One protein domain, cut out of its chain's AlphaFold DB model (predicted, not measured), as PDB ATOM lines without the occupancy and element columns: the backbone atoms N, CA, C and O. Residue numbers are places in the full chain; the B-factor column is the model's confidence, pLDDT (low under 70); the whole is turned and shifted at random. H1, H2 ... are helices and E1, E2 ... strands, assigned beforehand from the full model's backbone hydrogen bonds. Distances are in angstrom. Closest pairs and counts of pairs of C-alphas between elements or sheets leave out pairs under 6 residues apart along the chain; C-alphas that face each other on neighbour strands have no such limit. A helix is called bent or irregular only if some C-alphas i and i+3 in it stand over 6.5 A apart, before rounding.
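Overview. This is residues 8 to 208 of the 1133 residues of the protein "ASPH protein" of Symbiodinium sp. KB8 (UniProt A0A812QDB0). A rounded helical body has H2 running through its middle, with H1b folded along it as a helical hairpin and H5 packed on its residues 44 to 47; H6 packs on H5 and H9, and H9 covers E4 of the small sheet E3 E4. A second small sheet, E1 E2, lies by the other end of H2, and H1a makes a corner with H1b. The printed part has 201 residues, with nine named helices and four named strands in the order H1 H2 E1 H3 H4 H5 E2 H6 E3 H7 E4 H8 H9, mostly helix. It is compact, with a radius of gyration of the C-alphas of 16.4 A and spans of 44 by 41 by 34 A.

Arrangement. E3, residues 149 to 152, and E4, residues 170 to 173, are parallel neighbours, with N 150 and O 170 within hydrogen-bond range at 2.8 A. With H7, residues 158 to 166, they form a strand-helix-strand unit, two parallel strands with a helix between, whose crossover is right-handed. The closest C-alphas of H7 and E4 are those of Met 164 and Arg 170, 6.1 A apart. Those of E4 and H9, residues 190 to 205, are Val 172 and Asp 197, 5.3 A apart. H6, residues 133 to 143, touches H9 at residues 195 to 202 alone, closest at C-alphas Val 135 and Phe 198, 6.4 A. H5, residues 119 to 125, touches H6 at a steep tilt of 40 degrees, closest at C-alphas Cys 124 and Ser 136, 5.8 A. H2, residues 42 to 62, is the hub and irregular, with C-alphas 57 and 60 9.7 A apart. H1, residues 8 to 36, was assigned as one helix by its hydrogen bonds but is bent, with C-alphas 19 and 22 6.8 A apart; its arms are H1a, residues 8 to 19, and H1b, residues 22 to 36, itself irregular, with C-alphas 23 and 26 6.7 A apart. H1b and H2 form a hairpin at a shallow tilt of 27 degrees, closest at C-alphas Val 31 and Val 45, 6.3 A. H3, residues 91 to 97, only just touches H2, with 3 pairs of C-alphas within 8 A, closest Leu 52 and Leu 97, 6.7 A. H8, residues 178 to 181, touches H1b at residues 22 to 25 alone, closest at C-alphas Ser 25 and Ser 178, 5.0 A. E1, residues 63 to 66, and E2, residues 126 to 128, are antiparallel neighbours, with N 127 and O 65 within hydrogen-bond range at 2.9 A. H4, residues 104 to 108, touches no helix. Every O i to N i+4 pair is within hydrogen-bond range in H4 and H7, but 7 of 8 in H1a, 9 of 11 in H1b, 14 of 17 in H2, 2 of 3 in H3 and in H5, 6 of 7 in H6 and 11 of 12 in H9; H8 is too short for such a pair.

Along the chain. H1a begins at C-alpha 8 (68.544, -36.472, -25.342) and measures 17.2 A, H1b 21.8 A, H2 21.6 A and H6 16.0 A. H9, 23.6 A, ends at C-alpha 205 (53.658, -23.985, -54.734).

Size, cuts and confidence. The two C-alphas farthest apart, Arg 105 and Gln 159, are 46.7 A apart. The printed part has no cut. The link from E1 to H3, residues 67 to 90, is long. Mean pLDDT of the printed part is 85.9; it is under 70 at residues 8 to 9, 68 to 78, 98 to 100 and 207 to 208.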
ATOM      1  N   SER A   8      68.714 -37.544 -26.332       47.28
ATOM      2  CA  SER A   8      68.544 -36.472 -25.342       47.28
ATOM      3  C   SER A   8      67.532 -35.389 -25.747       47.28
ATOM      4  O   SER A   8      66.912 -34.786 -24.872       47.28
ATOM      5  N   SER A   9      67.323 -35.149 -27.048       67.19
ATOM      6  CA  SER A   9      66.424 -34.092 -27.537       67.19
ATOM      7  C   SER A   9      64.958 -34.531 -27.587       67.19
ATOM      8  O   SER A   9      64.081 -33.779 -27.166       67.19
ATOM      9  N   VAL A  10      64.684 -35.755 -28.047       74.19
ATOM     10  CA  VAL A  10      63.314 -36.276 -28.216       74.19
ATOM     11  C   VAL A  10      62.602 -36.430 -26.872       74.19
ATOM     12  O   VAL A  10      61.449 -36.025 -26.743       74.19
ATOM     13  N   GLU A  11      63.282 -36.931 -25.838       78.44
ATOM     14  CA  GLU A  11      62.673 -37.053 -24.506       78.44
ATOM     15  C   GLU A  11      62.470 -35.675 -23.839       78.44
ATOM     16  O   GLU A  11      61.488 -35.463 -23.126       78.44
ATOM     17  N   ALA A  12      63.323 -34.685 -24.139       82.12
ATOM     18  CA  ALA A  12      63.117 -33.303 -23.702       82.12
ATOM     19  C   ALA A  12      61.905 -32.638 -24.392       82.12
ATOM     20  O   ALA A  12      61.143 -31.928 -23.731       82.12
ATOM     21  N   LEU A  13      61.686 -32.902 -25.688       82.75
ATOM     22  CA  LEU A  13      60.466 -32.504 -26.405       82.75
ATOM     23  C   LEU A  13      59.231 -33.204 -25.829       82.75
ATOM     24  O   LEU A  13      58.229 -32.549 -25.556       82.75
ATOM     25  N   ARG A  14      59.313 -34.509 -25.556       85.12
ATOM     26  CA  ARG A  14      58.206 -35.301 -25.000       85.12
ATOM     27  C   ARG A  14      57.777 -34.805 -23.624       85.12
ATOM     28  O   ARG A  14      56.588 -34.619 -23.379       85.12
ATOM     29  N   LYS A  15      58.745 -34.517 -22.752       88.44
ATOM     30  CA  LYS A  15      58.501 -33.918 -21.436       88.44
ATOM     31  C   LYS A  15      57.857 -32.529 -21.534       88.44
ATOM     32  O   LYS A  15      57.037 -32.196 -20.684       88.44
ATOM     33  N   ARG A  16      58.191 -31.736 -22.563       89.19
ATOM     34  CA  ARG A  16      57.533 -30.447 -22.843       89.19
ATOM     35  C   ARG A  16      56.096 -30.645 -23.330       89.19
ATOM     36  O   ARG A  16      55.193 -30.064 -22.742       89.19
ATOM     37  N   ALA A  17      55.878 -31.494 -24.333       88.88
ATOM     38  CA  ALA A  17      54.556 -31.788 -24.890       88.88
ATOM     39  C   ALA A  17      53.567 -32.254 -23.802       88.88
ATOM     40  O   ALA A  17      52.466 -31.720 -23.684       88.88
ATOM     41  N   LEU A  18      53.997 -33.178 -22.932       91.62
ATOM     42  CA  LEU A  18      53.226 -33.640 -21.770       91.62
ATOM     43  C   LEU A  18      52.879 -32.522 -20.766       91.62
ATOM     44  O   LEU A  18      51.830 -32.592 -20.130       91.62
ATOM     45  N   ALA A  19      53.738 -31.510 -20.611       91.81
ATOM     46  CA  ALA A  19      53.522 -30.394 -19.688       91.81
ATOM     47  C   ALA A  19      52.672 -29.258 -20.290       91.81
ATOM     48  O   ALA A  19      51.928 -28.601 -19.567       91.81
ATOM     49  N   GLU A  20      52.768 -29.021 -21.601       93.31
ATOM     50  CA  GLU A  20      52.033 -27.953 -22.294       93.31
ATOM     51  C   GLU A  20      50.603 -28.364 -22.678       93.31
ATOM     52  O   GLU A  20      49.687 -27.540 -22.610       93.31
ATOM     53  N   ALA A  21      50.381 -29.635 -23.030       93.56
ATOM     54  CA  ALA A  21      49.094 -30.134 -23.519       93.56
ATOM     55  C   ALA A  21      47.875 -29.839 -22.612       93.56
ATOM     56  O   ALA A  21      46.843 -29.433 -23.158       93.56
ATOM     57  N   PRO A  22      47.944 -29.954 -21.265       93.69
ATOM     58  CA  PRO A  22      46.818 -29.612 -20.389       93.69
ATOM     59  C   PRO A  22      46.442 -28.122 -20.412       93.69
ATOM     60  O   PRO A  22      45.279 -27.787 -20.205       93.69
ATOM     61  N   SER A  23      47.407 -27.238 -20.681       92.19
ATOM     62  CA  SER A  23      47.214 -25.781 -20.722       92.19
ATOM     63  C   SER A  23      46.802 -25.276 -22.107       92.19
ATOM     64  O   SER A  23      46.056 -24.303 -22.210       92.19
ATOM     65  N   LEU A  24      47.273 -25.930 -23.175       92.94
ATOM     66  CA  LEU A  24      46.922 -25.587 -24.555       92.94
ATOM     67  C   LEU A  24      45.557 -26.150 -24.963       92.94
ATOM     68  O   LEU A  24      44.766 -25.428 -25.569       92.94
ATOM     69  N   SER A  25      45.256 -27.409 -24.624       95.75
ATOM     70  CA  SER A  25      44.084 -28.112 -25.166       95.75
ATOM     71  C   SER A  25      42.747 -27.386 -24.956       95.75
ATOM     72  O   SER A  25      42.028 -27.241 -25.942       95.75
ATOM     73  N   PRO A  26      42.413 -26.848 -23.761       94.81
ATOM     74  CA  PRO A  26      41.144 -26.142 -23.571       94.81
ATOM     75  C   PRO A  26      41.024 -24.911 -24.478       94.81
ATOM     76  O   PRO A  26      39.995 -24.709 -25.114       94.81
ATOM     77  N   LYS A  27      42.103 -24.124 -24.606       94.38
ATOM     78  CA  LYS A  27      42.124 -22.930 -25.464       94.38
ATOM     79  C   LYS A  27      42.029 -23.289 -26.950       94.38
ATOM     80  O   LYS A  27      41.376 -22.584 -27.712       94.38
ATOM     81  N   LEU A  28      42.669 -24.383 -27.367       95.44
ATOM     82  CA  LEU A  28      42.671 -24.834 -28.760       95.44
ATOM     83  C   LEU A  28      41.350 -25.504 -29.177       95.44
ATOM     84  O   LEU A  28      40.942 -25.359 -30.327       95.44
ATOM     85  N   GLU A  29      40.629 -26.155 -28.260       95.62
ATOM     86  CA  GLU A  29      39.230 -26.540 -28.502       95.62
ATOM     87  C   GLU A  29      38.337 -25.291 -28.660       95.62
ATOM     88  O   GLU A  29      37.577 -25.221 -29.623       95.62
ATOM     89  N   THR A  30      38.508 -24.233 -27.851       94.88
ATOM     90  CA  THR A  30      37.782 -22.959 -28.057       94.88
ATOM     91  C   THR A  30      38.114 -22.280 -29.396       94.88
ATOM     92  O   THR A  30      37.212 -21.772 -30.060       94.88
ATOM     93  N   VAL A  31      39.367 -22.316 -29.874       95.94
ATOM     94  CA  VAL A  31      39.724 -21.859 -31.242       95.94
ATOM     95  C   VAL A  31      38.892 -22.594 -32.304       95.94
ATOM     96  O   VAL A  31      38.356 -21.981 -33.228       95.94
ATOM     97  N   LYS A  32      38.758 -23.913 -32.157       96.00
ATOM     98  CA  LYS A  32      38.017 -24.801 -33.061       96.00
ATOM     99  C   LYS A  32      36.497 -24.599 -32.980       96.00
ATOM    100  O   LYS A  32      35.830 -24.672 -34.012       96.00
ATOM    101  N   GLU A  33      35.951 -24.270 -31.810       95.62
ATOM    102  CA  GLU A  33      34.552 -23.845 -31.630       95.62
ATOM    103  C   GLU A  33      34.268 -22.487 -32.303       95.62
ATOM    104  O   GLU A  33      33.267 -22.329 -33.008       95.62
ATOM    105  N   LEU A  34      35.173 -21.512 -32.158       94.44
ATOM    106  CA  LEU A  34      35.060 -20.207 -32.821       94.44
ATOM    107  C   LEU A  34      35.176 -20.326 -34.350       94.44
ATOM    108  O   LEU A  34      34.434 -19.674 -35.081       94.44
ATOM    109  N   HIS A  35      36.031 -21.215 -34.854       95.88
ATOM    110  CA  HIS A  35      36.058 -21.576 -36.274       95.88
ATOM    111  C   HIS A  35      34.763 -22.269 -36.727       95.88
ATOM    112  O   HIS A  35      34.180 -21.895 -37.742       95.88
ATOM    113  N   GLY A  36      34.265 -23.247 -35.960       92.06
ATOM    114  CA  GLY A  36      33.018 -23.963 -36.259       92.06
ATOM    115  C   GLY A  36      31.770 -23.070 -36.268       92.06
ATOM    116  O   GLY A  36      30.813 -23.365 -36.977       92.06
ATOM    117  N   SER A  37      31.797 -21.956 -35.531       91.50
ATOM    118  CA  SER A  37      30.759 -20.914 -35.538       91.50
ATOM    119  C   SER A  37      31.001 -19.787 -36.556       91.50
ATOM    120  O   SER A  37      30.211 -18.845 -36.620       91.50
ATOM    121  N   GLY A  38      32.055 -19.876 -37.377       89.94
ATOM    122  CA  GLY A  38      32.368 -18.911 -38.436       89.94
ATOM    123  C   GLY A  38      32.979 -17.589 -37.957       89.94
ATOM    124  O   GLY A  38      32.989 -16.622 -38.714       89.94
ATOM    125  N   VAL A  39      33.477 -17.525 -36.718       91.56
ATOM    126  CA  VAL A  39      34.122 -16.332 -36.132       91.56
ATOM    127  C   VAL A  39      35.583 -16.212 -36.562       91.56
ATOM    128  O   VAL A  39      36.066 -15.105 -36.781       91.56
ATOM    129  N   LEU A  40      36.276 -17.345 -36.702       95.56
ATOM    130  CA  LEU A  40      37.655 -17.429 -37.190       95.56
ATOM    131  C   LEU A  40      37.675 -18.091 -38.568       95.56
ATOM    132  O   LEU A  40      37.007 -19.104 -38.778       95.56
ATOM    133  N   SER A  41      38.476 -17.564 -39.490       96.12
ATOM    134  CA  SER A  41      38.796 -18.257 -40.740       96.12
ATOM    135  C   SER A  41      39.893 -19.326 -40.541       96.12
ATOM    136  O   SER A  41      40.584 -19.329 -39.519       96.12
ATOM    137  N   PRO A  42      40.102 -20.247 -41.502       96.06
ATOM    138  CA  PRO A  42      41.193 -21.221 -41.438       96.06
ATOM    139  C   PRO A  42      42.604 -20.639 -41.171       96.06
ATOM    140  O   PRO A  42      43.302 -21.183 -40.310       96.06
ATOM    141  N   PRO A  43      43.043 -19.527 -41.804       96.62
ATOM    142  CA  PRO A  43      44.294 -18.871 -41.415       96.62
ATOM    143  C   PRO A  43      44.239 -18.200 -40.028       96.62
ATOM    144  O   PRO A  43      45.231 -18.281 -39.304       96.62
ATOM    145  N   ASP A  44      43.103 -17.626 -39.596       96.88
ATOM    146  CA  ASP A  44      42.970 -17.069 -38.232       96.88
ATOM    147  C   ASP A  44      43.220 -18.137 -37.151       96.88
ATOM    148  O   ASP A  44      43.900 -17.872 -36.159       96.88
ATOM    149  N   VAL A  45      42.722 -19.364 -37.354       97.38
ATOM    150  CA  VAL A  45      42.982 -20.507 -36.457       97.38
ATOM    151  C   VAL A  45      44.476 -20.778 -36.322       97.38
ATOM    152  O   VAL A  45      44.963 -20.984 -35.210       97.38
ATOM    153  N   CYS A  46      45.216 -20.738 -37.430       97.38
ATOM    154  CA  CYS A  46      46.657 -20.969 -37.428       97.38
ATOM    155  C   CYS A  46      47.409 -19.852 -36.681       97.38
ATOM    156  O   CYS A  46      48.312 -20.142 -35.893       97.38
ATOM    157  N   VAL A  47      47.000 -18.589 -36.855       96.00
ATOM    158  CA  VAL A  47      47.546 -17.445 -36.101       96.00
ATOM    159  C   VAL A  47      47.286 -17.610 -34.598       96.00
ATOM    160  O   VAL A  47      48.220 -17.496 -33.802       96.00
ATOM    161  N   CYS A  48      46.056 -17.950 -34.199       95.44
ATOM    162  CA  CYS A  48      45.706 -18.210 -32.801       95.44
ATOM    163  C   CYS A  48      46.497 -19.387 -32.206       95.44
ATOM    164  O   CYS A  48      46.994 -19.283 -31.087       95.44
ATOM    165  N   TYR A  49      46.668 -20.484 -32.950       96.06
ATOM    166  CA  TYR A  49      47.428 -21.662 -32.518       96.06
ATOM    167  C   TYR A  49      48.903 -21.326 -32.242       96.06
ATOM    168  O   TYR A  49      49.448 -21.694 -31.195       96.06
ATOM    169  N   ILE A  50      49.539 -20.568 -33.146       95.38
ATOM    170  CA  ILE A  50      50.910 -20.070 -32.969       95.38
ATOM    171  C   ILE A  50      50.981 -19.144 -31.748       95.38
ATOM    172  O   ILE A  50      51.816 -19.362 -30.870       95.38
ATOM    173  N   LEU A  51      50.098 -18.145 -31.646       93.56
ATOM    174  CA  LEU A  51      50.110 -17.166 -30.552       93.56
ATOM    175  C   LEU A  51      49.914 -17.802 -29.172       93.56
ATOM    176  O   LEU A  51      50.670 -17.494 -28.252       93.56
ATOM    177  N   LEU A  52      48.956 -18.719 -29.029       93.19
ATOM    178  CA  LEU A  52      48.701 -19.429 -27.773       93.19
ATOM    179  C   LEU A  52      49.895 -20.294 -27.348       93.19
ATOM    180  O   LEU A  52      50.250 -20.323 -26.167       93.19
ATOM    181  N   THR A  53      50.562 -20.945 -28.304       92.44
ATOM    182  CA  THR A  53      51.727 -21.794 -28.013       92.44
ATOM    183  C   THR A  53      52.983 -20.971 -27.707       92.44
ATOM    184  O   THR A  53      53.726 -21.296 -26.782       92.44
ATOM    185  N   LEU A  54      53.211 -19.858 -28.415       91.62
ATOM    186  CA  LEU A  54      54.300 -18.923 -28.108       91.62
ATOM    187  C   LEU A  54      54.092 -18.211 -26.765       91.62
ATOM    188  O   LEU A  54      55.055 -18.049 -26.018       91.62
ATOM    189  N   SER A  55      52.853 -17.832 -26.437       89.19
ATOM    190  CA  SER A  55      52.479 -17.257 -25.140       89.19
ATOM    191  C   SER A  55      52.861 -18.191 -23.990       89.19
ATOM    192  O   SER A  55      53.574 -17.774 -23.078       89.19
ATOM    193  N   LEU A  56      52.493 -19.476 -24.072       90.25
ATOM    194  CA  LEU A  56      52.832 -20.458 -23.039       90.25
ATOM    195  C   LEU A  56      54.351 -20.688 -22.905       90.25
ATOM    196  O   LEU A  56      54.844 -20.915 -21.801       90.25
ATOM    197  N   ARG A  57      55.099 -20.610 -24.015       89.81
ATOM    198  CA  ARG A  57      56.551 -20.867 -24.057       89.81
ATOM    199  C   ARG A  57      57.422 -19.665 -23.674       89.81
ATOM    200  O   ARG A  57      58.529 -19.865 -23.177       89.81
ATOM    201  N   TYR A  58      56.962 -18.438 -23.931       86.94
ATOM    202  CA  TYR A  58      57.800 -17.228 -23.875       86.94
ATOM    203  C   TYR A  58      57.145 -16.008 -23.198       86.94
ATOM    204  O   TYR A  58      57.838 -15.009 -22.976       86.94
ATOM    205  N   GLY A  59      55.848 -16.062 -22.873       82.75
ATOM    206  CA  GLY A  59      55.074 -14.920 -22.376       82.75
ATOM    207  C   GLY A  59      55.152 -13.714 -23.317       82.75
ATOM    208  O   GLY A  59      55.212 -13.861 -24.540       82.75
ATOM    209  N   ASP A  60      55.262 -12.518 -22.741       70.62
ATOM    210  CA  ASP A  60      55.380 -11.211 -23.410       70.62
ATOM    211  C   ASP A  60      56.512 -11.126 -24.458       70.62
ATOM    212  O   ASP A  60      56.581 -10.180 -25.247       70.62
ATOM    213  N   ARG A  61      57.452 -12.084 -24.466       74.69
ATOM    214  CA  ARG A  61      58.605 -12.128 -25.385       74.69
ATOM    215  C   ARG A  61      58.276 -12.744 -26.752       74.69
ATOM    216  O   ARG A  61      59.189 -13.007 -27.532       74.69
ATOM    217  N   LEU A  62      56.993 -12.948 -27.054       80.38
ATOM    218  CA  LEU A  62      56.499 -13.461 -28.336       80.38
ATOM    219  C   LEU A  62      56.880 -12.593 -29.552       80.38
ATOM    220  O   LEU A  62      57.063 -13.139 -30.639       80.38
ATOM    221  N   LEU A  63      57.044 -11.272 -29.391       80.81
ATOM    222  CA  LEU A  63      57.411 -10.359 -30.483       80.81
ATOM    223  C   LEU A  63      58.936 -10.166 -30.577       80.81
ATOM    224  O   LEU A  63      59.558  -9.595 -29.682       80.81
ATOM    225  N   ALA A  64      59.521 -10.565 -31.708       75.88
ATOM    226  CA  ALA A  64      60.934 -10.377 -32.041       75.88
ATOM    227  C   ALA A  64      61.218  -9.104 -32.869       75.88
ATOM    228  O   ALA A  64      62.364  -8.664 -32.930       75.88
ATOM    229  N   GLY A  65      60.206  -8.504 -33.507       81.31
ATOM    230  CA  GLY A  65      60.341  -7.256 -34.268       81.31
ATOM    231  C   GLY A  65      59.177  -7.006 -35.231       81.31
ATOM    232  O   GLY A  65      58.125  -7.629 -35.111       81.31
ATOM    233  N   TRP A  66      59.385  -6.118 -36.206       78.56
ATOM    234  CA  TRP A  66      58.470  -5.896 -37.331       78.56
ATOM    235  C   TRP A  66      59.054  -6.458 -38.636       78.56
ATOM    236  O   TRP A  66      60.270  -6.438 -38.849       78.56
ATOM    237  N   ARG A  67      58.188  -6.957 -39.522       74.69
ATOM    238  CA  ARG A  67      58.538  -7.439 -40.866       74.69
ATOM    239  C   ARG A  67      58.661  -6.261 -41.846       74.69
ATOM    240  O   ARG A  67      58.003  -5.234 -41.687       74.69
ATOM    241  N   ARG A  68      59.520  -6.390 -42.865       63.34
ATOM    242  CA  ARG A  68      59.561  -5.475 -44.025       63.34
ATOM    243  C   ARG A  68      58.711  -6.060 -45.163       63.34
ATOM    244  O   ARG A  68      58.750  -7.279 -45.326       63.34
ATOM    245  N   PRO A  69      58.008  -5.245 -45.972       54.88
ATOM    246  CA  PRO A  69      57.320  -5.742 -47.163       54.88
ATOM    247  C   PRO A  69      58.292  -6.456 -48.113       54.88
ATOM    248  O   PRO A  69      59.376  -5.940 -48.394       54.88
ATOM    249  N   GLN A  70      57.900  -7.629 -48.604       56.44
ATOM    250  CA  GLN A  70      58.591  -8.357 -49.674       56.44
ATOM    251  C   GLN A  70      57.841  -8.187 -51.002       56.44
ATOM    252  O   GLN A  70      56.713  -7.694 -51.029       56.44
ATOM    253  N   LYS A  71      58.480  -8.571 -52.114       45.59
ATOM    254  CA  LYS A  71      57.805  -8.677 -53.415       45.59
ATOM    255  C   LYS A  71      56.777  -9.813 -53.406       45.59
ATOM    256  O   LYS A  71      56.912 -10.765 -52.643       45.59
ATOM    257  N   GLU A  72      55.786  -9.690 -54.283       51.38
ATOM    258  CA  GLU A  72      54.730 -10.683 -54.502       51.38
ATOM    259  C   GLU A  72      55.299 -12.059 -54.895       51.38
ATOM    260  O   GLU A  72      56.310 -12.141 -55.598       51.38
ATOM    261  N   SER A  73      54.636 -13.136 -54.460       48.56
ATOM    262  CA  SER A  73      54.916 -14.500 -54.929       48.56
ATOM    263  C   SER A  73      54.524 -14.687 -56.410       48.56
ATOM    264  O   SER A  73      53.635 -13.982 -56.896       48.56
ATOM    265  N   PRO A  74      55.127 -15.659 -57.128       48.06
ATOM    266  CA  PRO A  74      54.689 -16.052 -58.468       48.06
ATOM    267  C   PRO A  74      53.193 -16.397 -58.531       48.06
ATOM    268  O   PRO A  74      52.631 -16.964 -57.595       48.06
ATOM    269  N   GLN A  75      52.543 -16.060 -59.647       55.50
ATOM    270  CA  GLN A  75      51.077 -16.084 -59.781       55.50
ATOM    271  C   GLN A  75      50.515 -17.416 -60.325       55.50
ATOM    272  O   GLN A  75      49.325 -17.509 -60.619       55.50
ATOM    273  N   ASP A  76      51.345 -18.458 -60.436       57.56
ATOM    274  CA  ASP A  76      51.029 -19.705 -61.157       57.56
ATOM    275  C   ASP A  76      50.042 -20.645 -60.430       57.56
ATOM    276  O   ASP A  76      49.674 -21.690 -60.973       57.56
ATOM    277  N   VAL A  77      49.612 -20.305 -59.208       65.62
ATOM    278  CA  VAL A  77      48.696 -21.120 -58.391       65.62
ATOM    279  C   VAL A  77      47.236 -20.704 -58.620       65.62
ATOM    280  O   VAL A  77      46.912 -19.515 -58.558       65.62
ATOM    281  N   PRO A  78      46.301 -21.657 -58.806       66.19
ATOM    282  CA  PRO A  78      44.862 -21.407 -58.820       66.19
ATOM    283  C   PRO A  78      44.331 -20.685 -57.568       66.19
ATOM    284  O   PRO A  78      43.938 -21.321 -56.597       66.19
ATOM    285  N   GLN A  79      44.224 -19.354 -57.627       71.12
ATOM    286  CA  GLN A  79      43.581 -18.563 -56.574       71.12
ATOM    287  C   GLN A  79      42.140 -19.042 -56.279       71.12
ATOM    288  O   GLN A  79      41.308 -19.169 -57.188       71.12
ATOM    289  N   GLU A  80      41.861 -19.275 -54.998       75.31
ATOM    290  CA  GLU A  80      40.539 -19.444 -54.384       75.31
ATOM    291  C   GLU A  80      40.045 -18.102 -53.784       75.31
ATOM    292  O   GLU A  80      40.805 -17.130 -53.740       75.31
ATOM    293  N   PRO A  81      38.773 -17.969 -53.352       79.12
ATOM    294  CA  PRO A  81      38.289 -16.727 -52.745       79.12
ATOM    295  C   PRO A  81      39.113 -16.331 -51.503       79.12
ATOM    296  O   PRO A  81      39.416 -17.201 -50.685       79.12
ATOM    297  N   PRO A  82      39.457 -15.042 -51.316       86.69
ATOM    298  CA  PRO A  82      40.236 -14.605 -50.162       86.69
ATOM    299  C   PRO A  82      39.462 -14.825 -48.857       86.69
ATOM    300  O   PRO A  82      38.255 -14.576 -48.776       86.69
ATOM    301  N   HIS A  83      40.172 -15.255 -47.817       90.50
ATOM    302  CA  HIS A  83      39.593 -15.476 -46.498       90.50
ATOM    303  C   HIS A  83      39.423 -14.148 -45.752       90.50
ATOM    304  O   HIS A  83      40.273 -13.257 -45.818       90.50
ATOM    305  N   PHE A  84      38.334 -14.034 -44.989       94.25
ATOM    306  CA  PHE A  84      38.183 -12.968 -44.001       94.25
ATOM    307  C   PHE A  84      39.174 -13.160 -42.838       94.25
ATOM    308  O   PHE A  84      39.779 -14.224 -42.689       94.25
ATOM    309  N   SER A  85      39.320 -12.136 -41.997       95.62
ATOM    310  CA  SER A  85      40.070 -12.234 -40.745       95.62
ATOM    311  C   SER A  85      39.304 -11.576 -39.603       95.62
ATOM    312  O   SER A  85      38.715 -10.506 -39.789       95.62
ATOM    313  N   ALA A  86      39.295 -12.215 -38.435       94.00
ATOM    314  CA  ALA A  86      38.690 -11.670 -37.224       94.00
ATOM    315  C   ALA A  86      39.375 -10.364 -36.773       94.00
ATOM    316  O   ALA A  86      40.596 -10.208 -36.876       94.00
ATOM    317  N   ARG A  87      38.583  -9.419 -36.245       92.75
ATOM    318  CA  ARG A  87      39.088  -8.161 -35.672       92.75
ATOM    319  C   ARG A  87      39.666  -8.381 -34.279       92.75
ATOM    320  O   ARG A  87      39.105  -9.144 -33.501       92.75
ATOM    321  N   LEU A  88      40.711  -7.632 -33.928       89.56
ATOM    322  CA  LEU A  88      41.353  -7.715 -32.606       89.56
ATOM    323  C   LEU A  88      40.476  -7.174 -31.453       89.56
ATOM    324  O   LEU A  88      40.812  -7.365 -30.284       89.56
ATOM    325  N   CYS A  89      39.361  -6.515 -31.780       88.69
ATOM    326  CA  CYS A  89      38.324  -6.048 -30.855       88.69
ATOM    327  C   CYS A  89      37.114  -6.994 -30.707       88.69
ATOM    328  O   CYS A  89      36.150  -6.627 -30.040       88.69
ATOM    329  N   ASP A  90      37.119  -8.193 -31.307       88.94
ATOM    330  CA  ASP A  90      36.071  -9.186 -31.029       88.94
ATOM    331  C   ASP A  90      36.237  -9.735 -29.602       88.94
ATOM    332  O   ASP A  90      37.260 -10.344 -29.283       88.94
ATOM    333  N   GLU A  91      35.235  -9.538 -28.741       86.81
ATOM    334  CA  GLU A  91      35.274  -9.933 -27.321       86.81
ATOM    335  C   GLU A  91      35.606 -11.423 -27.121       86.81
ATOM    336  O   GLU A  91      36.245 -11.800 -26.138       86.81
ATOM    337  N   ARG A  92      35.222 -12.282 -28.077       88.69
ATOM    338  CA  ARG A  92      35.480 -13.731 -28.035       88.69
ATOM    339  C   ARG A  92      36.935 -14.066 -28.361       88.69
ATOM    340  O   ARG A  92      37.445 -15.082 -27.896       88.69
ATOM    341  N   LEU A  93      37.597 -13.218 -29.150       85.81
ATOM    342  CA  LEU A  93      39.017 -13.332 -29.471       85.81
ATOM    343  C   LEU A  93      39.889 -12.732 -28.357       85.81
ATOM    344  O   LEU A  93      40.870 -13.362 -27.962       85.81
ATOM    345  N   ASP A  94      39.518 -11.566 -27.811       81.38
ATOM    346  CA  ASP A  94      40.252 -10.954 -26.690       81.38
ATOM    347  C   ASP A  94      40.150 -11.817 -25.421       81.38
ATOM    348  O   ASP A  94      41.154 -12.053 -24.755       81.38
ATOM    349  N   GLY A  95      38.981 -12.411 -25.144       81.38
ATOM    350  CA  GLY A  95      38.807 -13.372 -24.046       81.38
ATOM    351  C   GLY A  95      39.579 -14.693 -24.210       81.38
ATOM    352  O   GLY A  95      39.829 -15.380 -23.220       81.38
ATOM    353  N   LEU A  96      39.981 -15.050 -25.435       86.06
ATOM    354  CA  LEU A  96      40.748 -16.265 -25.745       86.06
ATOM    355  C   LEU A  96      42.266 -16.034 -25.669       86.06
ATOM    356  O   LEU A  96      42.992 -16.825 -25.054       86.06
ATOM    357  N   LEU A  97      42.751 -14.983 -26.337       82.75
ATOM    358  CA  LEU A  97      44.178 -14.657 -26.397       82.75
ATOM    359  C   LEU A  97      44.636 -13.905 -25.143       82.75
ATOM    360  O   LEU A  97      45.729 -14.169 -24.646       82.75
ATOM    361  N   GLY A  98      43.786 -13.038 -24.593       69.81
ATOM    362  CA  GLY A  98      44.091 -12.181 -23.454       69.81
ATOM    363  C   GLY A  98      44.947 -10.968 -23.826       69.81
ATOM    364  O   GLY A  98      45.752 -10.990 -24.764       69.81
ATOM    365  N   GLN A  99      44.818  -9.904 -23.031       66.06
ATOM    366  CA  GLN A  99      45.546  -8.653 -23.259       66.06
ATOM    367  C   GLN A  99      47.063  -8.777 -23.051       66.06
ATOM    368  O   GLN A  99      47.796  -7.914 -23.517       66.06
ATOM    369  N   ASP A 100      47.562  -9.857 -22.446       65.25
ATOM    370  CA  ASP A 100      49.004 -10.121 -22.346       65.25
ATOM    371  C   ASP A 100      49.610 -10.523 -23.708       65.25
ATOM    372  O   ASP A 100      50.716 -10.108 -24.058       65.25
ATOM    373  N   VAL A 101      48.868 -11.290 -24.519       74.25
ATOM    374  CA  VAL A 101      49.333 -11.825 -25.816       74.25
ATOM    375  C   VAL A 101      49.262 -10.778 -26.926       74.25
ATOM    376  O   VAL A 101      50.153 -10.711 -27.771       74.25
ATOM    377  N   LEU A 102      48.229  -9.933 -26.906       81.25
ATOM    378  CA  LEU A 102      48.028  -8.838 -27.861       81.25
ATOM    379  C   LEU A 102      47.938  -7.482 -27.147       81.25
ATOM    380  O   LEU A 102      47.024  -6.704 -27.404       81.25
ATOM    381  N   SER A 103      48.862  -7.200 -26.225       82.19
ATOM    382  CA  SER A 103      48.875  -5.938 -25.465       82.19
ATOM    383  C   SER A 103      48.937  -4.703 -26.368       82.19
ATOM    384  O   SER A 103      49.592  -4.728 -27.411       82.19
ATOM    385  N   GLU A 104      48.342  -3.581 -25.944       83.56
ATOM    386  CA  GLU A 104      48.398  -2.317 -26.707       83.56
ATOM    387  C   GLU A 104      49.845  -1.916 -27.028       83.56
ATOM    388  O   GLU A 104      50.173  -1.612 -28.168       83.56
ATOM    389  N   ARG A 105      50.769  -2.101 -26.075       81.12
ATOM    390  CA  ARG A 105      52.216  -1.881 -26.262       81.12
ATOM    391  C   ARG A 105      52.850  -2.771 -27.349       81.12
ATOM    392  O   ARG A 105      53.951  -2.475 -27.822       81.12
ATOM    393  N   CYS A 106      52.222  -3.887 -27.712       81.31
ATOM    394  CA  CYS A 106      52.599  -4.723 -28.850       81.31
ATOM    395  C   CYS A 106      51.982  -4.208 -30.161       81.31
ATOM    396  O   CYS A 106      52.670  -4.201 -31.182       81.31
ATOM    397  N   LEU A 107      50.729  -3.745 -30.132       86.94
ATOM    398  CA  LEU A 107      50.023  -3.187 -31.292       86.94
ATOM    399  C   LEU A 107      50.612  -1.826 -31.721       86.94
ATOM    400  O   LEU A 107      50.920  -1.645 -32.902       86.94
ATOM    401  N   ASP A 108      50.909  -0.941 -30.764       85.12
ATOM    402  CA  ASP A 108      51.605   0.344 -30.947       85.12
ATOM    403  C   ASP A 108      52.904   0.179 -31.752       85.12
ATOM    404  O   ASP A 108      53.146   0.877 -32.737       85.12
ATOM    405  N   LYS A 109      53.736  -0.803 -31.368       83.94
ATOM    406  CA  LYS A 109      55.023  -1.112 -32.025       83.94
ATOM    407  C   LYS A 109      54.881  -1.552 -33.483       83.94
ATOM    408  O   LYS A 109      55.862  -1.498 -34.221       83.94
ATOM    409  N   LEU A 110      53.701  -2.023 -33.883       85.31
ATOM    410  CA  LEU A 110      53.386  -2.470 -35.241       85.31
ATOM    411  C   LEU A 110      52.565  -1.423 -36.020       85.31
ATOM    412  O   LEU A 110      52.216  -1.651 -37.183       85.31
ATOM    413  N   GLY A 111      52.236  -0.282 -35.403       88.06
ATOM    414  CA  GLY A 111      51.302   0.691 -35.966       88.06
ATOM    415  C   GLY A 111      49.942   0.046 -36.244       88.06
ATOM    416  O   GLY A 111      49.469   0.063 -37.383       88.06
ATOM    417  N   LEU A 112      49.378  -0.620 -35.236       90.25
ATOM    418  CA  LEU A 112      48.057  -1.247 -35.257       90.25
ATOM    419  C   LEU A 112      47.216  -0.704 -34.098       90.25
ATOM    420  O   LEU A 112      47.749  -0.359 -33.050       90.25
ATOM    421  N   THR A 113      45.898  -0.665 -34.283       90.06
ATOM    422  CA  THR A 113      44.932  -0.233 -33.265       90.06
ATOM    423  C   THR A 113      43.871  -1.317 -33.135       90.06
ATOM    424  O   THR A 113      43.353  -1.781 -34.153       90.06
ATOM    425  N   ARG A 114      43.553  -1.740 -31.906       88.75
ATOM    426  CA  ARG A 114      42.686  -2.903 -31.648       88.75
ATOM    427  C   ARG A 114      41.330  -2.837 -32.360       88.75
ATOM    428  O   ARG A 114      40.887  -3.836 -32.918       88.75
ATOM    429  N   ASP A 115      40.708  -1.660 -32.389       86.75
ATOM    430  CA  ASP A 115      39.361  -1.444 -32.944       86.75
ATOM    431  C   ASP A 115      39.264  -1.620 -34.472       86.75
ATOM    432  O   ASP A 115      38.181  -1.874 -35.017       86.75
ATOM    433  N   THR A 116      40.389  -1.454 -35.174       87.81
ATOM    434  CA  THR A 116      40.457  -1.403 -36.643       87.81
ATOM    435  C   THR A 116      41.262  -2.543 -37.260       87.81
ATOM    436  O   THR A 116      40.983  -2.910 -38.399       87.81
ATOM    437  N   ALA A 117      42.229  -3.106 -36.532       92.56
ATOM    438  CA  ALA A 117      43.103  -4.174 -37.008       92.56
ATOM    439  C   ALA A 117      42.468  -5.574 -36.917       92.56
ATOM    440  O   ALA A 117      41.580  -5.845 -36.103       92.56
ATOM    441  N   THR A 118      42.988  -6.491 -37.730       94.50
ATOM    442  CA  THR A 118      42.637  -7.919 -37.761       94.50
ATOM    443  C   THR A 118      43.811  -8.823 -37.375       94.50
ATOM    444  O   THR A 118      44.961  -8.377 -37.305       94.50
ATOM    445  N   LEU A 119      43.543 -10.117 -37.158       93.12
ATOM    446  CA  LEU A 119      44.594 -11.133 -36.986       93.12
ATOM    447  C   LEU A 119      45.543 -11.183 -38.192       93.12
ATOM    448  O   LEU A 119      46.750 -11.328 -37.999       93.12
ATOM    449  N   LYS A 120      45.034 -10.968 -39.412       93.81
ATOM    450  CA  LYS A 120      45.850 -10.808 -40.624       93.81
ATOM    451  C   LYS A 120      46.807  -9.621 -40.520       93.81
ATOM    452  O   LYS A 120      48.001  -9.788 -40.757       93.81
ATOM    453  N   ASP A 121      46.314  -8.438 -40.147       92.00
ATOM    454  CA  ASP A 121      47.153  -7.232 -40.043       92.00
ATOM    455  C   ASP A 121      48.275  -7.403 -39.012       92.00
ATOM    456  O   ASP A 121      49.389  -6.910 -39.206       92.00
ATOM    457  N   PHE A 122      47.997  -8.138 -37.932       91.19
ATOM    458  CA  PHE A 122      49.007  -8.556 -36.970       91.19
ATOM    459  C   PHE A 122      49.999  -9.556 -37.589       91.19
ATOM    460  O   PHE A 122      51.199  -9.292 -37.585       91.19
ATOM    461  N   ALA A 123      49.530 -10.669 -38.162       89.88
ATOM    462  CA  ALA A 123      50.375 -11.756 -38.672       89.88
ATOM    463  C   ALA A 123      51.275 -11.356 -39.861       89.88
ATOM    464  O   ALA A 123      52.398 -11.855 -39.981       89.88
ATOM    465  N   CYS A 124      50.820 -10.432 -40.713       86.38
ATOM    466  CA  CYS A 124      51.610  -9.879 -41.816       86.38
ATOM    467  C   CYS A 124      52.738  -8.944 -41.335       86.38
ATOM    468  O   CYS A 124      53.793  -8.881 -41.974       86.38
ATOM    469  N   LYS A 125      52.531  -8.210 -40.226       87.50
ATOM    470  CA  LYS A 125      53.481  -7.210 -39.695       87.50
ATOM    471  C   LYS A 125      54.406  -7.733 -38.594       87.50
ATOM    472  O   LYS A 125      55.546  -7.274 -38.497       87.50
ATOM    473  N   ALA A 126      53.922  -8.614 -37.725       87.44
ATOM    474  CA  ALA A 126      54.649  -9.094 -36.556       87.44
ATOM    475  C   ALA A 126      55.728 -10.109 -36.953       87.44
ATOM    476  O   ALA A 126      55.443 -11.101 -37.616       87.44
ATOM    477  N   ARG A 127      56.963  -9.911 -36.479       88.62
ATOM    478  CA  ARG A 127      57.994 -10.955 -36.509       88.62
ATOM    479  C   ARG A 127      57.980 -11.683 -35.170       88.62
ATOM    480  O   ARG A 127      58.286 -11.073 -34.144       88.62
ATOM    481  N   LEU A 128      57.602 -12.958 -35.165       88.94
ATOM    482  CA  LEU A 128      57.386 -13.741 -33.944       88.94
ATOM    483  C   LEU A 128      58.642 -14.521 -33.512       88.94
ATOM    484  O   LEU A 128      59.473 -14.908 -34.333       88.94
ATOM    485  N   HIS A 129      58.809 -14.745 -32.206       85.88
ATOM    486  CA  HIS A 129      60.008 -15.383 -31.660       85.88
ATOM    487  C   HIS A 129      60.142 -16.844 -32.122       85.88
ATOM    488  O   HIS A 129      59.297 -17.679 -31.809       85.88
ATOM    489  N   ARG A 130      61.245 -17.150 -32.825       84.88
ATOM    490  CA  ARG A 130      61.576 -18.469 -33.414       84.88
ATOM    491  C   ARG A 130      60.587 -18.988 -34.469       84.88
ATOM    492  O   ARG A 130      60.667 -20.156 -34.829       84.88
ATOM    493  N   ILE A 131      59.713 -18.136 -35.001       89.00
ATOM    494  CA  ILE A 131      58.911 -18.465 -36.183       89.00
ATOM    495  C   ILE A 131      59.701 -18.047 -37.437       89.00
ATOM    496  O   ILE A 131      60.143 -16.896 -37.495       89.00
ATOM    497  N   PRO A 132      59.915 -18.937 -38.424       86.00
ATOM    498  CA  PRO A 132      60.561 -18.578 -39.686       86.00
ATOM    499  C   PRO A 132      59.761 -17.545 -40.487       86.00
ATOM    500  O   PRO A 132      58.533 -17.608 -40.537       86.00
ATOM    501  N   ASP A 133      60.446 -16.638 -41.190       83.12
ATOM    502  CA  ASP A 133      59.783 -15.562 -41.942       83.12
ATOM    503  C   ASP A 133      58.898 -16.087 -43.108       83.12
ATOM    504  O   ASP A 133      57.971 -15.389 -43.524       83.12
ATOM    505  N   TYR A 134      59.104 -17.330 -43.588       85.88
ATOM    506  CA  TYR A 134      58.224 -17.970 -44.587       85.88
ATOM    507  C   TYR A 134      56.807 -18.240 -44.062       85.88
ATOM    508  O   TYR A 134      55.862 -18.282 -44.843       85.88
ATOM    509  N   VAL A 135      56.624 -18.388 -42.747       90.00
ATOM    510  CA  VAL A 135      55.310 -18.683 -42.150       90.00
ATOM    511  C   VAL A 135      54.374 -17.485 -42.307       90.00
ATOM    512  O   VAL A 135      53.206 -17.656 -42.647       90.00
ATOM    513  N   SER A 136      54.895 -16.261 -42.157       87.50
ATOM    514  CA  SER A 136      54.138 -15.036 -42.445       87.50
ATOM    515  C   SER A 136      53.807 -14.890 -43.934       87.50
ATOM    516  O   SER A 136      52.730 -14.389 -44.238       87.50
ATOM    517  N   ILE A 137      54.672 -15.350 -44.853       86.38
ATOM    518  CA  ILE A 137      54.364 -15.398 -46.298       86.38
ATOM    519  C   ILE A 137      53.214 -16.379 -46.549       86.38
ATOM    520  O   ILE A 137      52.204 -16.002 -47.137       86.38
ATOM    521  N   CYS A 138      53.335 -17.614 -46.054       90.31
ATOM    522  CA  CYS A 138      52.331 -18.656 -46.243       90.31
ATOM    523  C   CYS A 138      50.961 -18.225 -45.693       90.31
ATOM    524  O   CYS A 138      49.952 -18.367 -46.379       90.31
ATOM    525  N   LEU A 139      50.919 -17.611 -44.503       92.94
ATOM    526  CA  LEU A 139      49.700 -17.044 -43.914       92.94
ATOM    527  C   LEU A 139      49.119 -15.886 -44.743       92.94
ATOM    528  O   LEU A 139      47.920 -15.876 -45.016       92.94
ATOM    529  N   GLU A 140      49.941 -14.919 -45.157       90.69
ATOM    530  CA  GLU A 140      49.530 -13.767 -45.975       90.69
ATOM    531  C   GLU A 140      48.894 -14.204 -47.307       90.69
ATOM    532  O   GLU A 140      47.836 -13.701 -47.705       90.69
ATOM    533  N   GLU A 141      49.498 -15.207 -47.941       90.00
ATOM    534  CA  GLU A 141      49.048 -15.822 -49.186       90.00
ATOM    535  C   GLU A 141      47.841 -16.761 -48.984       90.00
ATOM    536  O   GLU A 141      46.952 -16.803 -49.838       90.00
ATOM    537  N   PHE A 142      47.735 -17.454 -47.843       93.12
ATOM    538  CA  PHE A 142      46.552 -18.232 -47.451       93.12
ATOM    539  C   PHE A 142      45.342 -17.307 -47.258       93.12
ATOM    540  O   PHE A 142      44.306 -17.529 -47.879       93.12
ATOM    541  N   TYR A 143      45.484 -16.183 -46.542       93.38
ATOM    542  CA  TYR A 143      44.440 -15.149 -46.482       93.38
ATOM    543  C   TYR A 143      44.056 -14.604 -47.871       93.38
ATOM    544  O   TYR A 143      42.913 -14.200 -48.074       93.38
ATOM    545  N   ALA A 144      44.984 -14.568 -48.832       89.25
ATOM    546  CA  ALA A 144      44.713 -14.140 -50.208       89.25
ATOM    547  C   ALA A 144      44.052 -15.222 -51.090       89.25
ATOM    548  O   ALA A 144      43.743 -14.942 -52.251       89.25
ATOM    549  N   GLY A 145      43.851 -16.440 -50.572       87.31
ATOM    550  CA  GLY A 145      43.357 -17.594 -51.331       87.31
ATOM    551  C   GLY A 145      44.392 -18.191 -52.296       87.31
ATOM    552  O   GLY A 145      44.025 -18.925 -53.206       87.31
ATOM    553  N   ARG A 146      45.683 -17.865 -52.138       86.50
ATOM    554  CA  ARG A 146      46.797 -18.321 -52.996       86.50
ATOM    555  C   ARG A 146      47.634 -19.453 -52.391       86.50
ATOM    556  O   ARG A 146      48.573 -19.917 -53.032       86.50
ATOM    557  N   ARG A 147      47.292 -19.920 -51.186       89.56
ATOM    558  CA  ARG A 147      47.744 -21.205 -50.623       89.56
ATOM    559  C   ARG A 147      46.511 -22.064 -50.313       89.56
ATOM    560  O   ARG A 147      45.795 -21.736 -49.368       89.56
ATOM    561  N   PRO A 148      46.224 -23.123 -51.093       88.38
ATOM    562  CA  PRO A 148      45.068 -23.997 -50.877       88.38
ATOM    563  C   PRO A 148      45.315 -24.954 -49.695       88.38
ATOM    564  O   PRO A 148      45.671 -26.122 -49.869       88.38
ATOM    565  N   LEU A 149      45.187 -24.427 -48.474       92.06
ATOM    566  CA  LEU A 149      45.390 -25.161 -47.224       92.06
ATOM    567  C   LEU A 149      44.065 -25.637 -46.615       92.06
ATOM    568  O   LEU A 149      43.213 -24.848 -46.205       92.06
ATOM    569  N   CYS A 150      43.922 -26.953 -46.490       92.50
ATOM    570  CA  CYS A 150      42.847 -27.603 -45.754       92.50
ATOM    571  C   CYS A 150      43.216 -27.686 -44.267       92.50
ATOM    572  O   CYS A 150      44.081 -28.463 -43.874       92.50
ATOM    573  N   LEU A 151      42.550 -26.898 -43.424       94.94
ATOM    574  CA  LEU A 151      42.724 -26.953 -41.972       94.94
ATOM    575  C   LEU A 151      42.118 -28.239 -41.386       94.94
ATOM    576  O   LEU A 151      40.931 -28.507 -41.578       94.94
ATOM    577  N   ILE A 152      42.914 -29.007 -40.633       93.25
ATOM    578  CA  ILE A 152      42.492 -30.270 -40.010       93.25
ATOM    579  C   ILE A 152      42.858 -30.285 -38.521       93.25
ATOM    580  O   ILE A 152      43.974 -29.965 -38.126       93.25
ATOM    581  N   TYR A 153      41.911 -30.715 -37.684       93.81
ATOM    582  CA  TYR A 153      42.062 -30.811 -36.223       93.81
ATOM    583  C   TYR A 153      42.555 -32.191 -35.733       93.81
ATOM    584  O   TYR A 153      42.472 -32.521 -34.547       93.81
ATOM    585  N   ARG A 154      43.028 -33.021 -36.665       90.12
ATOM    586  CA  ARG A 154      43.544 -34.387 -36.494       90.12
ATOM    587  C   ARG A 154      44.571 -34.670 -37.591       90.12
ATOM    588  O   ARG A 154      44.654 -33.920 -38.557       90.12
ATOM    589  N   ILE A 155      45.271 -35.792 -37.481       84.31
ATOM    590  CA  ILE A 155      46.088 -36.325 -38.576       84.31
ATOM    591  C   ILE A 155      45.143 -36.878 -39.675       84.31
ATOM    592  O   ILE A 155      44.133 -37.513 -39.331       84.31
ATOM    593  N   PRO A 156      45.393 -36.603 -40.971       86.62
ATOM    594  CA  PRO A 156      44.669 -37.218 -42.083       86.62
ATOM    595  C   PRO A 156      45.132 -38.658 -42.341       86.62
ATOM    596  O   PRO A 156      46.296 -38.988 -42.130       86.62
ATOM    597  N   GLU A 157      44.237 -39.509 -42.844       87.06
ATOM    598  CA  GLU A 157      44.633 -40.840 -43.333       87.06
ATOM    599  C   GLU A 157      45.380 -40.713 -44.680       87.06
ATOM    600  O   GLU A 157      45.061 -39.806 -45.459       87.06
ATOM    601  N   PRO A 158      46.327 -41.608 -45.033       86.06
ATOM    602  CA  PRO A 158      47.115 -41.485 -46.268       86.06
ATOM    603  C   PRO A 158      46.271 -41.360 -47.547       86.06
ATOM    604  O   PRO A 158      46.609 -40.593 -48.444       86.06
ATOM    605  N   GLN A 159      45.130 -42.053 -47.629       87.12
ATOM    606  CA  GLN A 159      44.208 -41.977 -48.771       87.12
ATOM    607  C   GLN A 159      43.418 -40.656 -48.815       87.12
ATOM    608  O   GLN A 159      43.018 -40.218 -49.893       87.12
ATOM    609  N   GLU A 160      43.189 -40.031 -47.659       89.12
ATOM    610  CA  GLU A 160      42.527 -38.730 -47.529       89.12
ATOM    611  C   GLU A 160      43.481 -37.608 -47.955       89.12
ATOM    612  O   GLU A 160      43.124 -36.742 -48.756       89.12
ATOM    613  N   LEU A 161      44.734 -37.677 -47.492       89.75
ATOM    614  CA  LEU A 161      45.801 -36.772 -47.906       89.75
ATOM    615  C   LEU A 161      46.116 -36.934 -49.402       89.75
ATOM    616  O   LEU A 161      46.259 -35.938 -50.106       89.75
ATOM    617  N   LEU A 162      46.146 -38.162 -49.937       91.94
ATOM    618  CA  LEU A 162      46.256 -38.428 -51.379       91.94
ATOM    619  C   LEU A 162      45.154 -37.728 -52.194       91.94
ATOM    620  O   LEU A 162      45.445 -37.153 -53.242       91.94
ATOM    621  N   ALA A 163      43.908 -37.739 -51.713       91.00
ATOM    622  CA  ALA A 163      42.806 -37.054 -52.383       91.00
ATOM    623  C   ALA A 163      42.980 -35.523 -52.368       91.00
ATOM    624  O   ALA A 163      42.856 -34.899 -53.419       91.00
ATOM    625  N   MET A 164      43.347 -34.923 -51.226       90.00
ATOM    626  CA  MET A 164      43.634 -33.478 -51.141       90.00
ATOM    627  C   MET A 164      44.755 -33.056 -52.101       90.00
ATOM    628  O   MET A 164      44.609 -32.072 -52.822       90.00
ATOM    629  N   GLN A 165      45.842 -33.829 -52.153       91.44
ATOM    630  CA  GLN A 165      46.988 -33.563 -53.023       91.44
ATOM    631  C   GLN A 165      46.618 -33.627 -54.511       91.44
ATOM    632  O   GLN A 165      47.015 -32.752 -55.284       91.44
ATOM    633  N   ALA A 166      45.827 -34.630 -54.910       91.00
ATOM    634  CA  ALA A 166      45.305 -34.748 -56.270       91.00
ATOM    635  C   ALA A 166      44.368 -33.579 -56.627       91.00
ATOM    636  O   ALA A 166      44.379 -33.107 -57.759       91.00
ATOM    637  N   ASP A 167      43.589 -33.077 -55.670       89.88
ATOM    638  CA  ASP A 167      42.680 -31.935 -55.842       89.88
ATOM    639  C   ASP A 167      43.370 -30.559 -55.714       89.88
ATOM    640  O   ASP A 167      42.704 -29.524 -55.796       89.88
ATOM    641  N   GLY A 168      44.702 -30.524 -55.586       89.25
ATOM    642  CA  GLY A 168      45.488 -29.288 -55.589       89.25
ATOM    643  C   GLY A 168      45.644 -28.607 -54.231       89.25
ATOM    644  O   GLY A 168      45.960 -27.421 -54.205       89.25
ATOM    645  N   ALA A 169      45.443 -29.323 -53.120       89.31
ATOM    646  CA  ALA A 169      45.509 -28.796 -51.757       89.31
ATOM    647  C   ALA A 169      46.491 -29.570 -50.851       89.31
ATOM    648  O   ALA A 169      46.849 -30.718 -51.118       89.31
ATOM    649  N   ARG A 170      46.907 -28.951 -49.739       90.69
ATOM    650  CA  ARG A 170      47.676 -29.596 -48.649       90.69
ATOM    651  C   ARG A 170      46.945 -29.425 -47.317       90.69
ATOM    652  O   ARG A 170      46.157 -28.495 -47.170       90.69
ATOM    653  N   CYS A 171      47.201 -30.292 -46.340       91.75
ATOM    654  CA  CYS A 171      46.673 -30.124 -44.986       91.75
ATOM    655  C   CYS A 171      47.495 -29.123 -44.155       91.75
ATOM    656  O   CYS A 171      48.684 -28.943 -44.405       91.75
ATOM    657  N   VAL A 172      46.872 -28.526 -43.132       94.38
ATOM    658  CA  VAL A 172      47.561 -27.907 -41.985       94.38
ATOM    659  C   VAL A 172      46.952 -28.405 -40.670       94.38
ATOM    660  O   VAL A 172      45.738 -28.324 -40.458       94.38
ATOM    661  N   SER A 173      47.798 -28.960 -39.804       92.75
ATOM    662  CA  SER A 173      47.415 -29.813 -38.673       92.75
ATOM    663  C   SER A 173      47.344 -29.047 -37.346       92.75
ATOM    664  O   SER A 173      48.279 -29.054 -36.543       92.75
ATOM    665  N   ALA A 174      46.209 -28.404 -37.073       94.81
ATOM    666  CA  ALA A 174      45.949 -27.702 -35.814       94.81
ATOM    667  C   ALA A 174      45.399 -28.669 -34.744       94.81
ATOM    668  O   ALA A 174      44.200 -28.716 -34.479       94.81
ATOM    669  N   LEU A 175      46.257 -29.490 -34.136       94.00
ATOM    670  CA  LEU A 175      45.836 -30.552 -33.208       94.00
ATOM    671  C   LEU A 175      45.308 -29.980 -31.872       94.00
ATOM    672  O   LEU A 175      46.050 -29.332 -31.144       94.00
ATOM    673  N   THR A 176      44.045 -30.234 -31.508       92.75
ATOM    674  CA  THR A 176      43.405 -29.576 -30.338       92.75
ATOM    675  C   THR A 176      43.345 -30.415 -29.064       92.75
ATOM    676  O   THR A 176      43.386 -29.871 -27.960       92.75
ATOM    677  N   SER A 177      43.238 -31.743 -29.178       90.75
ATOM    678  CA  SER A 177      43.040 -32.601 -28.002       90.75
ATOM    679  C   SER A 177      44.336 -32.802 -27.208       90.75
ATOM    680  O   SER A 177      45.393 -33.056 -27.788       90.75
ATOM    681  N   SER A 178      44.246 -32.777 -25.875       89.62
ATOM    682  CA  SER A 178      45.386 -32.962 -24.961       89.62
ATOM    683  C   SER A 178      46.184 -34.236 -25.269       89.62
ATOM    684  O   SER A 178      47.411 -34.204 -25.305       89.62
ATOM    685  N   ARG A 179      45.501 -35.332 -25.638       89.00
ATOM    686  CA  ARG A 179      46.146 -36.587 -26.059       89.00
ATOM    687  C   ARG A 179      47.009 -36.434 -27.320       89.00
ATOM    688  O   ARG A 179      48.018 -37.124 -27.431       89.00
ATOM    689  N   LEU A 180      46.617 -35.606 -28.292       87.19
ATOM    690  CA  LEU A 180      47.408 -35.361 -29.508       87.19
ATOM    691  C   LEU A 180      48.515 -34.326 -29.265       87.19
ATOM    692  O   LEU A 180      49.612 -34.480 -29.796       87.19
ATOM    693  N   LEU A 181      48.250 -33.318 -28.433       89.94
ATOM    694  CA  LEU A 181      49.221 -32.296 -28.030       89.94
ATOM    695  C   LEU A 181      50.358 -32.864 -27.165       89.94
ATOM    696  O   LEU A 181      51.473 -32.359 -27.218       89.94
ATOM    697  N   SER A 182      50.107 -33.925 -26.391       87.88
ATOM    698  CA  SER A 182      51.105 -34.561 -25.519       87.88
ATOM    699  C   SER A 182      52.054 -35.538 -26.231       87.88
ATOM    700  O   SER A 182      52.860 -36.201 -25.575       87.88
ATOM    701  N   GLN A 183      51.938 -35.691 -27.552       84.81
ATOM    702  CA  GLN A 183      52.761 -36.592 -28.364       84.81
ATOM    703  C   GLN A 183      53.879 -35.832 -29.092       84.81
ATOM    704  O   GLN A 183      53.759 -34.644 -29.380       84.81
ATOM    705  N   VAL A 184      54.964 -36.544 -29.409       81.38
ATOM    706  CA  VAL A 184      56.034 -36.066 -30.297       81.38
ATOM    707  C   VAL A 184      55.957 -36.875 -31.581       81.38
ATOM    708  O   VAL A 184      55.953 -38.108 -31.546       81.38
ATOM    709  N   TYR A 185      55.891 -36.181 -32.707       78.25
ATOM    710  CA  TYR A 185      55.720 -36.769 -34.027       78.25
ATOM    711  C   TYR A 185      57.092 -36.864 -34.693       78.25
ATOM    712  O   TYR A 185      57.561 -35.947 -35.373       78.25
ATOM    713  N   GLY A 186      57.786 -37.964 -34.396       74.25
ATOM    714  CA  GLY A 186      59.191 -38.126 -34.752       74.25
ATOM    715  C   GLY A 186      60.086 -37.256 -33.877       74.25
ATOM    716  O   GLY A 186      60.236 -37.511 -32.682       74.25
ATOM    717  N   HIS A 187      60.621 -36.192 -34.474       75.19
ATOM    718  CA  HIS A 187      61.421 -35.161 -33.807       75.19
ATOM    719  C   HIS A 187      60.688 -33.809 -33.655       75.19
ATOM    720  O   HIS A 187      61.316 -32.828 -33.264       75.19
ATOM    721  N   ARG A 188      59.381 -33.741 -33.960       83.12
ATOM    722  CA  ARG A 188      58.558 -32.512 -33.975       83.12
ATOM    723  C   ARG A 188      57.542 -32.498 -32.827       83.12
ATOM    724  O   ARG A 188      56.871 -33.508 -32.604       83.12
ATOM    725  N   ASP A 189      57.381 -31.370 -32.133       87.31
ATOM    726  CA  ASP A 189      56.225 -31.140 -31.257       87.31
ATOM    727  C   ASP A 189      54.989 -30.615 -32.026       87.31
ATOM    728  O   ASP A 189      54.989 -30.518 -33.255       87.31
ATOM    729  N   CYS A 190      53.888 -30.340 -31.322       88.31
ATOM    730  CA  CYS A 190      52.618 -29.947 -31.935       88.31
ATOM    731  C   CYS A 190      52.622 -28.555 -32.594       88.31
ATOM    732  O   CYS A 190      51.738 -28.284 -33.408       88.31
ATOM    733  N   LEU A 191      53.576 -27.674 -32.268       91.44
ATOM    734  CA  LEU A 191      53.815 -26.437 -33.016       91.44
ATOM    735  C   LEU A 191      54.719 -26.716 -34.212       91.44
ATOM    736  O   LEU A 191      54.393 -26.304 -35.321       91.44
ATOM    737  N   ASP A 192      55.808 -27.459 -34.002       89.12
ATOM    738  CA  ASP A 192      56.756 -27.807 -35.067       89.12
ATOM    739  C   ASP A 192      56.058 -28.534 -36.232       89.12
ATOM    740  O   ASP A 192      56.406 -28.306 -37.386       89.12
ATOM    741  N   MET A 193      55.036 -29.355 -35.950       87.88
ATOM    742  CA  MET A 193      54.184 -29.990 -36.964       87.88
ATOM    743  C   MET A 193      53.417 -28.969 -37.821       87.88
ATOM    744  O   MET A 193      53.485 -29.020 -39.044       87.88
ATOM    745  N   LEU A 194      52.736 -27.997 -37.204       93.38
ATOM    746  CA  LEU A 194      51.975 -26.977 -37.936       93.38
ATOM    747  C   LEU A 194      52.892 -26.046 -38.753       93.38
ATOM    748  O   LEU A 194      52.528 -25.622 -39.848       93.38
ATOM    749  N   LEU A 195      54.104 -25.762 -38.262       92.88
ATOM    750  CA  LEU A 195      55.111 -25.018 -39.030       92.88
ATOM    751  C   LEU A 195      55.686 -25.850 -40.193       92.88
ATOM    752  O   LEU A 195      55.973 -25.305 -41.258       92.88
ATOM    753  N   HIS A 196      55.807 -27.169 -40.021       87.94
ATOM    754  CA  HIS A 196      56.241 -28.102 -41.063       87.94
ATOM    755  C   HIS A 196      55.202 -28.248 -42.189       87.94
ATOM    756  O   HIS A 196      55.579 -28.268 -43.358       87.94
ATOM    757  N   ASP A 197      53.906 -28.239 -41.868       91.44
ATOM    758  CA  ASP A 197      52.826 -28.214 -42.866       91.44
ATOM    759  C   ASP A 197      52.857 -26.934 -43.727       91.44
ATOM    760  O   ASP A 197      52.637 -26.988 -44.939       91.44
ATOM    761  N   PHE A 198      53.226 -25.783 -43.147       92.06
ATOM    762  CA  PHE A 198      53.487 -24.567 -43.929       92.06
ATOM    763  C   PHE A 198      54.722 -24.698 -44.835       92.06
ATOM    764  O   PHE A 198      54.679 -24.247 -45.980       92.06
ATOM    765  N   ALA A 199      55.798 -25.348 -44.381       87.62
ATOM    766  CA  ALA A 199      56.964 -25.621 -45.227       87.62
ATOM    767  C   ALA A 199      56.622 -26.557 -46.405       87.62
ATOM    768  O   ALA A 199      57.068 -26.321 -47.528       87.62
ATOM    769  N   HIS A 200      55.781 -27.573 -46.177       87.12
ATOM    770  CA  HIS A 200      55.232 -28.416 -47.243       87.12
ATOM    771  C   HIS A 200      54.397 -27.613 -48.248       87.12
ATOM    772  O   HIS A 200      54.497 -27.851 -49.450       87.12
ATOM    773  N   MET A 201      53.585 -26.653 -47.790       88.56
ATOM    774  CA  MET A 201      52.797 -25.801 -48.684       88.56
ATOM    775  C   MET A 201      53.680 -24.896 -49.555       88.56
ATOM    776  O   MET A 201      53.483 -24.874 -50.768       88.56
ATOM    777  N   GLU A 202      54.695 -24.220 -49.004       86.62
ATOM    778  CA  GLU A 202      55.593 -23.399 -49.837       86.62
ATOM    779  C   GLU A 202      56.358 -24.253 -50.872       86.62
ATOM    780  O   GLU A 202      56.433 -23.870 -52.039       86.62
ATOM    781  N   LYS A 203      56.814 -25.462 -50.506       84.06
ATOM    782  CA  LYS A 203      57.405 -26.433 -51.455       84.06
ATOM    783  C   LYS A 203      56.412 -26.977 -52.490       84.06
ATOM    784  O   LYS A 203      56.799 -27.343 -53.602       84.06
ATOM    785  N   PHE A 204      55.125 -27.039 -52.151       84.12
ATOM    786  CA  PHE A 204      54.072 -27.453 -53.077       84.12
ATOM    787  C   PHE A 204      53.796 -26.390 -54.143       84.12
ATOM    788  O   PHE A 204      53.546 -26.750 -55.290       84.12
ATOM    789  N   VAL A 205      53.883 -25.102 -53.796       79.56
ATOM    790  CA  VAL A 205      53.658 -23.985 -54.734       79.56
ATOM    791  C   VAL A 205      54.929 -23.427 -55.389       79.56
ATOM    792  O   VAL A 205      54.829 -22.502 -56.194       79.56
ATOM    793  N   GLU A 206      56.107 -23.977 -55.077       77.00
ATOM    794  CA  GLU A 206      57.394 -23.577 -55.667       77.00
ATOM    795  C   GLU A 206      57.325 -23.559 -57.210       77.00
ATOM    796  O   GLU A 206      56.651 -24.393 -57.826       77.00
ATOM    797  N   ALA A 207      58.006 -22.599 -57.844       64.69
ATOM    798  CA  ALA A 207      57.813 -22.259 -59.255       64.69
ATOM    799  C   ALA A 207      57.971 -23.477 -60.190       64.69
ATOM    800  O   ALA A 207      59.016 -24.126 -60.249       64.69
ATOM    801  N   GLY A 208      56.904 -23.802 -60.927       67.19
ATOM    802  CA  GLY A 208      56.838 -24.976 -61.805       67.19
ATOM    803  C   GLY A 208      56.659 -26.334 -61.105       67.19
ATOM    804  O   GLY A 208      56.479 -27.334 -61.797       67.19
TER     805      GLY A 208